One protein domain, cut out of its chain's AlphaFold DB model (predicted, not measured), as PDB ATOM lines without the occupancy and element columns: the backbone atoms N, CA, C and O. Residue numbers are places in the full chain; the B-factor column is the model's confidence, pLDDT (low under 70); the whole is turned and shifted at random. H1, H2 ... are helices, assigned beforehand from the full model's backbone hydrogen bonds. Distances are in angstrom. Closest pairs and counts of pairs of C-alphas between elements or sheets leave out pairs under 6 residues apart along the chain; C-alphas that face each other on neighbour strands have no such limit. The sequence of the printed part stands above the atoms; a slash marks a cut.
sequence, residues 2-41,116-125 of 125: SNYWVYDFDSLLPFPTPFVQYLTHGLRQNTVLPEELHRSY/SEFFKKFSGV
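Overview. This is residues 2 to 41 and 116 to 125 of the 125 residues of a protein of Schistosoma haematobium (UniProt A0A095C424). Little regular structure: two short helices, H1 and H2, meet as a V near Val 20 and Ser 123, with a loop folded back on itself before H1, residues 2 to 18, and a second loop after it whose residues 31 to 37 stick out. The printed part has 50 residues, 17 of them in named helices, H1 then H2, and no named strand; the class is all helix. It is only just compact, close to loose, with a radius of gyration of the C-alphas of 11.3 A and spans of 30 by 25 by 15 A.

Along the chain. H1, residues 19 to 27, begins at C-alpha 19 (-22.621, -26.616, -21.237) and measures 9.8 A. H2, residues 116 to 123, measures 10.3 A and ends at C-alpha 123 (-25.913, -21.722, -18.511).

Arrangement. Residues 5 to 6 pair with residues 17 to 18, antiparallel. H1 and H2 touch, the closest C-alphas being those of Val 20 and Ser 123, 5.7 A apart. They run opposite ways at a steep tilt of 49 degrees. Every O i to N i+4 pair is within hydrogen-bond range in H2, and 4 of 5 in H1.

Size, cuts and confidence. Residues 42 to 115 are not printed; C-alphas 41 and 116 are 10.1 A apart across the cut. Residue 125 has pLDDT under 70.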
ATOM      1  N   SER A   2     -29.903 -25.639 -19.138       75.31
ATOM      2  CA  SER A   2     -29.232 -25.180 -20.363       75.31
ATOM      3  C   SER A   2     -29.521 -26.136 -21.521       75.31
ATOM      4  O   SER A   2     -29.452 -27.349 -21.336       75.31
ATOM      5  N   ASN A   3     -29.792 -25.586 -22.705       88.62
ATOM      6  CA  ASN A   3     -29.949 -26.345 -23.950       88.62
ATOM      7  C   ASN A   3     -28.682 -26.297 -24.825       88.62
ATOM      8  O   ASN A   3     -28.736 -26.628 -26.008       88.62
ATOM      9  N   TYR A   4     -27.552 -25.853 -24.267       95.75
ATOM     10  CA  TYR A   4     -26.296 -25.702 -24.996       95.75
ATOM     11  C   TYR A   4     -25.350 -26.880 -24.756       95.75
ATOM     12  O   TYR A   4     -25.283 -27.441 -23.659       95.75
ATOM     13  N   TRP A   5     -24.587 -27.210 -25.794       96.75
ATOM     14  CA  TRP A   5     -23.617 -28.300 -25.827       96.75
ATOM     15  C   TRP A   5     -22.266 -27.768 -26.295       96.75
ATOM     16  O   TRP A   5     -22.212 -26.877 -27.142       96.75
ATOM     17  N   VAL A   6     -21.190 -28.322 -25.748       97.81
ATOM     18  CA  VAL A   6     -19.811 -27.980 -26.095       97.81
ATOM     19  C   VAL A   6     -19.176 -29.159 -26.817       97.81
ATOM     20  O   VAL A   6     -19.244 -30.298 -26.354       97.81
ATOM     21  N   TYR A   7     -18.567 -28.858 -27.959       98.00
ATOM     22  CA  TYR A   7     -17.819 -29.794 -28.786       98.00
ATOM     23  C   TYR A   7     -16.351 -29.383 -28.713       98.00
ATOM     24  O   TYR A   7     -15.895 -28.562 -29.504       98.00
ATOM     25  N   ASP A   8     -15.647 -29.911 -27.719       98.00
ATOM     26  CA  ASP A   8     -14.211 -29.719 -27.538       98.00
ATOM     27  C   ASP A   8     -13.507 -31.058 -27.777       98.00
ATOM     28  O   ASP A   8     -13.724 -32.016 -27.033       98.00
ATOM     29  N   PHE A   9     -12.716 -31.131 -28.848       97.31
ATOM     30  CA  PHE A   9     -12.004 -32.347 -29.245       97.31
ATOM     31  C   PHE A   9     -10.801 -32.659 -28.345       97.31
ATOM     32  O   PHE A   9     -10.335 -33.797 -28.360       97.31
ATOM     33  N   ASP A  10     -10.337 -31.690 -27.548       97.06
ATOM     34  CA  ASP A  10      -9.187 -31.839 -26.650       97.06
ATOM     35  C   ASP A  10      -9.607 -32.112 -25.190       97.06
ATOM     36  O   ASP A  10      -8.766 -32.311 -24.309       97.06
ATOM     37  N   SER A  11     -10.915 -32.154 -24.910       96.81
ATOM     38  CA  SER A  11     -11.439 -32.391 -23.565       96.81
ATOM     39  C   SER A  11     -11.412 -33.866 -23.157       96.81
ATOM     40  O   SER A  11     -11.696 -34.760 -23.950       96.81
ATOM     41  N   LEU A  12     -11.197 -34.125 -21.861       97.12
ATOM     42  CA  LEU A  12     -11.444 -35.438 -21.241       97.12
ATOM     43  C   LEU A  12     -12.913 -35.635 -20.810       97.12
ATOM     44  O   LEU A  12     -13.270 -36.687 -20.278       97.12
ATOM     45  N   LEU A  13     -13.762 -34.615 -20.981       97.50
ATOM     46  CA  LEU A  13     -15.196 -34.691 -20.693       97.50
ATOM     47  C   LEU A  13     -15.945 -35.462 -21.799       97.50
ATOM     48  O   LEU A  13     -15.419 -35.631 -22.898       97.50
ATOM     49  N   PRO A  14     -17.182 -35.940 -21.548       96.62
ATOM     50  CA  PRO A  14     -17.981 -36.600 -22.581       96.62
ATOM     51  C   PRO A  14     -18.165 -35.723 -23.826       96.62
ATOM     52  O   PRO A  14     -18.380 -34.523 -23.691       96.62
ATOM     53  N   PHE A  15     -18.153 -36.307 -25.026       97.06
ATOM     54  CA  PHE A  15     -18.286 -35.560 -26.282       97.06
ATOM     55  C   PHE A  15     -19.633 -35.853 -26.985       97.06
ATOM     56  O   PHE A  15     -19.861 -37.006 -27.363       97.06
ATOM     57  N   PRO A  16     -20.514 -34.849 -27.204       97.25
ATOM     58  CA  PRO A  16     -20.436 -33.477 -26.691       97.25
ATOM     59  C   PRO A  16     -20.748 -33.390 -25.189       97.25
ATOM     60  O   PRO A  16     -21.470 -34.219 -24.636       97.25
ATOM     61  N   THR A  17     -20.259 -32.336 -24.533       97.44
ATOM     62  CA  THR A  17     -20.520 -32.084 -23.109       97.44
ATOM     63  C   THR A  17     -21.678 -31.093 -22.951       97.44
ATOM     64  O   THR A  17     -21.646 -30.035 -23.584       97.44
ATOM     65  N   PRO A  18     -22.682 -31.332 -22.085       95.94
ATOM     66  CA  PRO A  18     -23.646 -30.295 -21.714       95.94
ATOM     67  C   PRO A  18     -22.928 -29.050 -21.174       95.94
ATOM     68  O   PRO A  18     -22.029 -29.173 -20.340       95.94
ATOM     69  N   PHE A  19     -23.343 -27.847 -21.582       96.12
ATOM     70  CA  PHE A  19     -22.621 -26.616 -21.237       96.12
ATOM     71  C   PHE A  19     -22.420 -26.444 -19.730       96.12
ATOM     72  O   PHE A  19     -21.337 -26.075 -19.305       96.12
ATOM     73  N   VAL A  20     -23.423 -26.768 -18.906       94.38
ATOM     74  CA  VAL A  20     -23.305 -26.675 -17.438       94.38
ATOM     75  C   VAL A  20     -22.197 -27.588 -16.902       94.38
ATOM     76  O   VAL A  20     -21.436 -27.180 -16.033       94.38
ATOM     77  N   GLN A  21     -22.046 -28.798 -17.447       95.31
ATOM     78  CA  GLN A  21     -20.977 -29.710 -17.037       95.31
ATOM     79  C   GLN A  21     -19.601 -29.209 -17.504       95.31
ATOM     80  O   GLN A  21     -18.648 -29.260 -16.722       95.31
ATOM     81  N   TYR A  22     -19.508 -28.692 -18.734       96.94
ATOM     82  CA  TYR A  22     -18.276 -28.115 -19.281       96.94
ATOM     83  C   TYR A  22     -17.857 -26.846 -18.529       96.94
ATOM     84  O   TYR A  22     -16.691 -26.661 -18.198       96.94
ATOM     85  N   LEU A  23     -18.826 -26.008 -18.166       94.88
ATOM     86  CA  LEU A  23     -18.649 -24.839 -17.318       94.88
ATOM     87  C   LEU A  23     -18.041 -25.217 -15.964       94.88
ATOM     88  O   LEU A  23     -17.099 -24.573 -15.518       94.88
ATOM     89  N   THR A  24     -18.562 -26.253 -15.305       93.88
ATOM     90  CA  THR A  24     -18.093 -26.650 -13.971       93.88
ATOM     91  C   THR A  24     -16.705 -27.290 -13.987       93.88
ATOM     92  O   THR A  24     -15.932 -27.053 -13.060       93.88
ATOM     93  N   HIS A  25     -16.380 -28.091 -15.009       95.38
ATOM     94  CA  HIS A  25     -15.176 -28.935 -15.000       95.38
ATOM     95  C   HIS A  25     -14.099 -28.504 -15.998       95.38
ATOM     96  O   HIS A  25     -12.919 -28.631 -15.688       95.38
ATOM     97  N   GLY A  26     -14.491 -28.006 -17.173       94.19
ATOM     98  CA  GLY A  26     -13.575 -27.563 -18.226       94.19
ATOM     99  C   GLY A  26     -13.171 -26.102 -18.053       94.19
ATOM    100  O   GLY A  26     -11.990 -25.798 -17.924       94.19
ATOM    101  N   LEU A  27     -14.154 -25.197 -17.991       94.12
ATOM    102  CA  LEU A  27     -13.887 -23.770 -17.799       94.12
ATOM    103  C   LEU A  27     -13.566 -23.466 -16.335       94.12
ATOM    104  O   LEU A  27     -12.455 -23.069 -16.031       94.12
ATOM    105  N   ARG A  28     -14.476 -23.705 -15.387       93.44
ATOM    106  CA  ARG A  28     -14.405 -23.188 -14.001       93.44
ATOM    107  C   ARG A  28     -14.475 -21.654 -13.952       93.44
ATOM    108  O   ARG A  28     -14.326 -20.980 -14.965       93.44
ATOM    109  N   GLN A  29     -14.696 -21.091 -12.767       93.88
ATOM    110  CA  GLN A  29     -14.775 -19.636 -12.558       93.88
ATOM    111  C   GLN A  29     -13.391 -18.981 -12.548       93.88
ATOM    112  O   GLN A  29     -12.441 -19.574 -12.046       93.88
ATOM    113  N   ASN A  30     -13.285 -17.745 -13.032       95.12
ATOM    114  CA  ASN A  30     -12.052 -16.955 -13.051       95.12
ATOM    115  C   ASN A  30     -11.518 -16.700 -11.639       95.12
ATOM    116  O   ASN A  30     -10.316 -16.597 -11.462       95.12
ATOM    117  N   THR A  31     -12.385 -16.707 -10.624       94.44
ATOM    118  CA  THR A  31     -12.018 -16.550  -9.207       94.44
ATOM    119  C   THR A  31     -11.028 -17.597  -8.684       94.44
ATOM    120  O   THR A  31     -10.455 -17.397  -7.615       94.44
ATOM    121  N   VAL A  32     -10.823 -18.712  -9.398       95.12
ATOM    122  CA  VAL A  32      -9.811 -19.727  -9.051       95.12
ATOM    123  C   VAL A  32      -8.446 -19.471  -9.705       95.12
ATOM    124  O   VAL A  32      -7.520 -20.250  -9.481       95.12
ATOM    125  N   LEU A  33      -8.328 -18.430 -10.532       94.69
ATOM    126  CA  LEU A  33      -7.135 -18.066 -11.294       94.69
ATOM    127  C   LEU A  33      -6.577 -16.706 -10.833       94.69
ATOM    128  O   LEU A  33      -7.323 -15.885 -10.303       94.69
ATOM    129  N   PRO A  34      -5.277 -16.443 -11.060       96.62
ATOM    130  CA  PRO A  34      -4.724 -15.090 -11.057       96.62
ATOM    131  C   PRO A  34      -5.412 -14.182 -12.086       96.62
ATOM    132  O   PRO A  34      -5.893 -14.658 -13.119       96.62
ATOM    133  N   GLU A  35      -5.414 -12.873 -11.826       94.38
ATOM    134  CA  GLU A  35      -6.118 -11.880 -12.649       94.38
ATOM    135  C   GLU A  35      -5.607 -11.846 -14.096       94.38
ATOM    136  O   GLU A  35      -6.394 -11.767 -15.037       94.38
ATOM    137  N   GLU A  36      -4.300 -12.004 -14.291       94.50
ATOM    138  CA  GLU A  36      -3.651 -12.066 -15.601       94.50
ATOM    139  C   GLU A  36      -4.046 -13.300 -16.433       94.50
ATOM    140  O   GLU A  36      -3.823 -13.324 -17.643       94.50
ATOM    141  N   LEU A  37      -4.643 -14.315 -15.798       94.88
ATOM    142  CA  LEU A  37      -5.155 -15.525 -16.444       94.88
ATOM    143  C   LEU A  37      -6.687 -15.541 -16.538       94.88
ATOM    144  O   LEU A  37      -7.268 -16.552 -16.944       94.88
ATOM    145  N   HIS A  38      -7.361 -14.448 -16.168       95.25
ATOM    146  CA  HIS A  38      -8.802 -14.336 -16.345       95.25
ATOM    147  C   HIS A  38      -9.176 -14.477 -17.820       95.25
ATOM    148  O   HIS A  38      -8.623 -13.825 -18.706       95.25
ATOM    149  N   ARG A  39     -10.153 -15.344 -18.086       95.06
ATOM    150  CA  ARG A  39     -10.578 -15.657 -19.452       95.06
ATOM    151  C   ARG A  39     -11.710 -14.747 -19.898       95.06
ATOM    152  O   ARG A  39     -12.605 -14.427 -19.111       95.06
ATOM    153  N   SER A  40     -11.678 -14.441 -21.190       94.31
ATOM    154  CA  SER A  40     -12.724 -13.764 -21.958       94.31
ATOM    155  C   SER A  40     -13.183 -14.670 -23.098       94.31
ATOM    156  O   SER A  40     -12.439 -15.550 -23.537       94.31
ATOM    157  N   TYR A  41     -14.405 -14.456 -23.584       95.56
ATOM    158  CA  TYR A  41     -15.038 -15.366 -24.535       95.56
ATOM    159  C   TYR A  41     -15.557 -14.612 -25.753       95.56
ATOM    160  O   TYR A  41     -16.539 -13.879 -25.663       95.56
ATOM    161  N   SER A 116     -19.063 -13.420 -16.713       93.50
ATOM    162  CA  SER A 116     -20.432 -13.332 -16.202       93.50
ATOM    163  C   SER A 116     -21.458 -13.281 -17.337       93.50
ATOM    164  O   SER A 116     -22.478 -13.968 -17.274       93.50
ATOM    165  N   GLU A 117     -21.179 -12.528 -18.403       94.25
ATOM    166  CA  GLU A 117     -22.034 -12.447 -19.591       94.25
ATOM    167  C   GLU A 117     -22.095 -13.779 -20.344       94.25
ATOM    168  O   GLU A 117     -23.184 -14.227 -20.713       94.25
ATOM    169  N   PHE A 118     -20.947 -14.436 -20.543       95.19
ATOM    170  CA  PHE A 118     -20.866 -15.731 -21.216       95.19
ATOM    171  C   PHE A 118     -21.621 -16.810 -20.428       95.19
ATOM    172  O   PHE A 118     -22.456 -17.526 -20.987       95.19
ATOM    173  N   PHE A 119     -21.406 -16.887 -19.111       94.38
ATOM    174  CA  PHE A 119     -22.071 -17.877 -18.263       94.38
ATOM    175  C   PHE A 119     -23.573 -17.632 -18.201       94.38
ATOM    176  O   PHE A 119     -24.336 -18.575 -18.407       94.38
ATOM    177  N   LYS A 120     -24.017 -16.385 -18.016       92.75
ATOM    178  CA  LYS A 120     -25.446 -16.038 -18.039       92.75
ATOM    179  C   LYS A 120     -26.104 -16.429 -19.365       92.75
ATOM    180  O   LYS A 120     -27.191 -16.999 -19.388       92.75
ATOM    181  N   LYS A 121     -25.432 -16.168 -20.492       92.69
ATOM    182  CA  LYS A 121     -25.972 -16.459 -21.827       92.69
ATOM    183  C   LYS A 121     -26.192 -17.955 -22.075       92.69
ATOM    184  O   LYS A 121     -27.196 -18.322 -22.685       92.69
ATOM    185  N   PHE A 122     -25.274 -18.809 -21.619       94.75
ATOM    186  CA  PHE A 122     -25.245 -20.224 -22.014       94.75
ATOM    187  C   PHE A 122     -25.572 -21.223 -20.898       94.75
ATOM    188  O   PHE A 122     -25.916 -22.370 -21.187       94.75
ATOM    189  N   SER A 123     -25.535 -20.831 -19.623       87.69
ATOM    190  CA  SER A 123     -25.913 -21.722 -18.511       87.69
ATOM    191  C   SER A 123     -27.430 -21.834 -18.308       87.69
ATOM    192  O   SER A 123     -27.897 -22.790 -17.688       87.69
ATOM    193  N   GLY A 124     -28.211 -20.919 -18.894       73.44
ATOM    194  CA  GLY A 124     -29.667 -20.891 -18.741       73.44
ATOM    195  C   GLY A 124     -30.123 -20.479 -17.337       73.44
ATOM    196  O   GLY A 124     -31.211 -20.889 -16.927       73.44
ATOM    197  N   VAL A 125     -29.281 -19.721 -16.621       59.28
ATOM    198  CA  VAL A 125     -29.524 -19.132 -15.295       59.28
ATOM    199  C   VAL A 125     -29.249 -17.633 -15.340       59.28
ATOM    200  O   VAL A 125     -28.282 -17.234 -16.031       59.28
TER     201      VAL A 125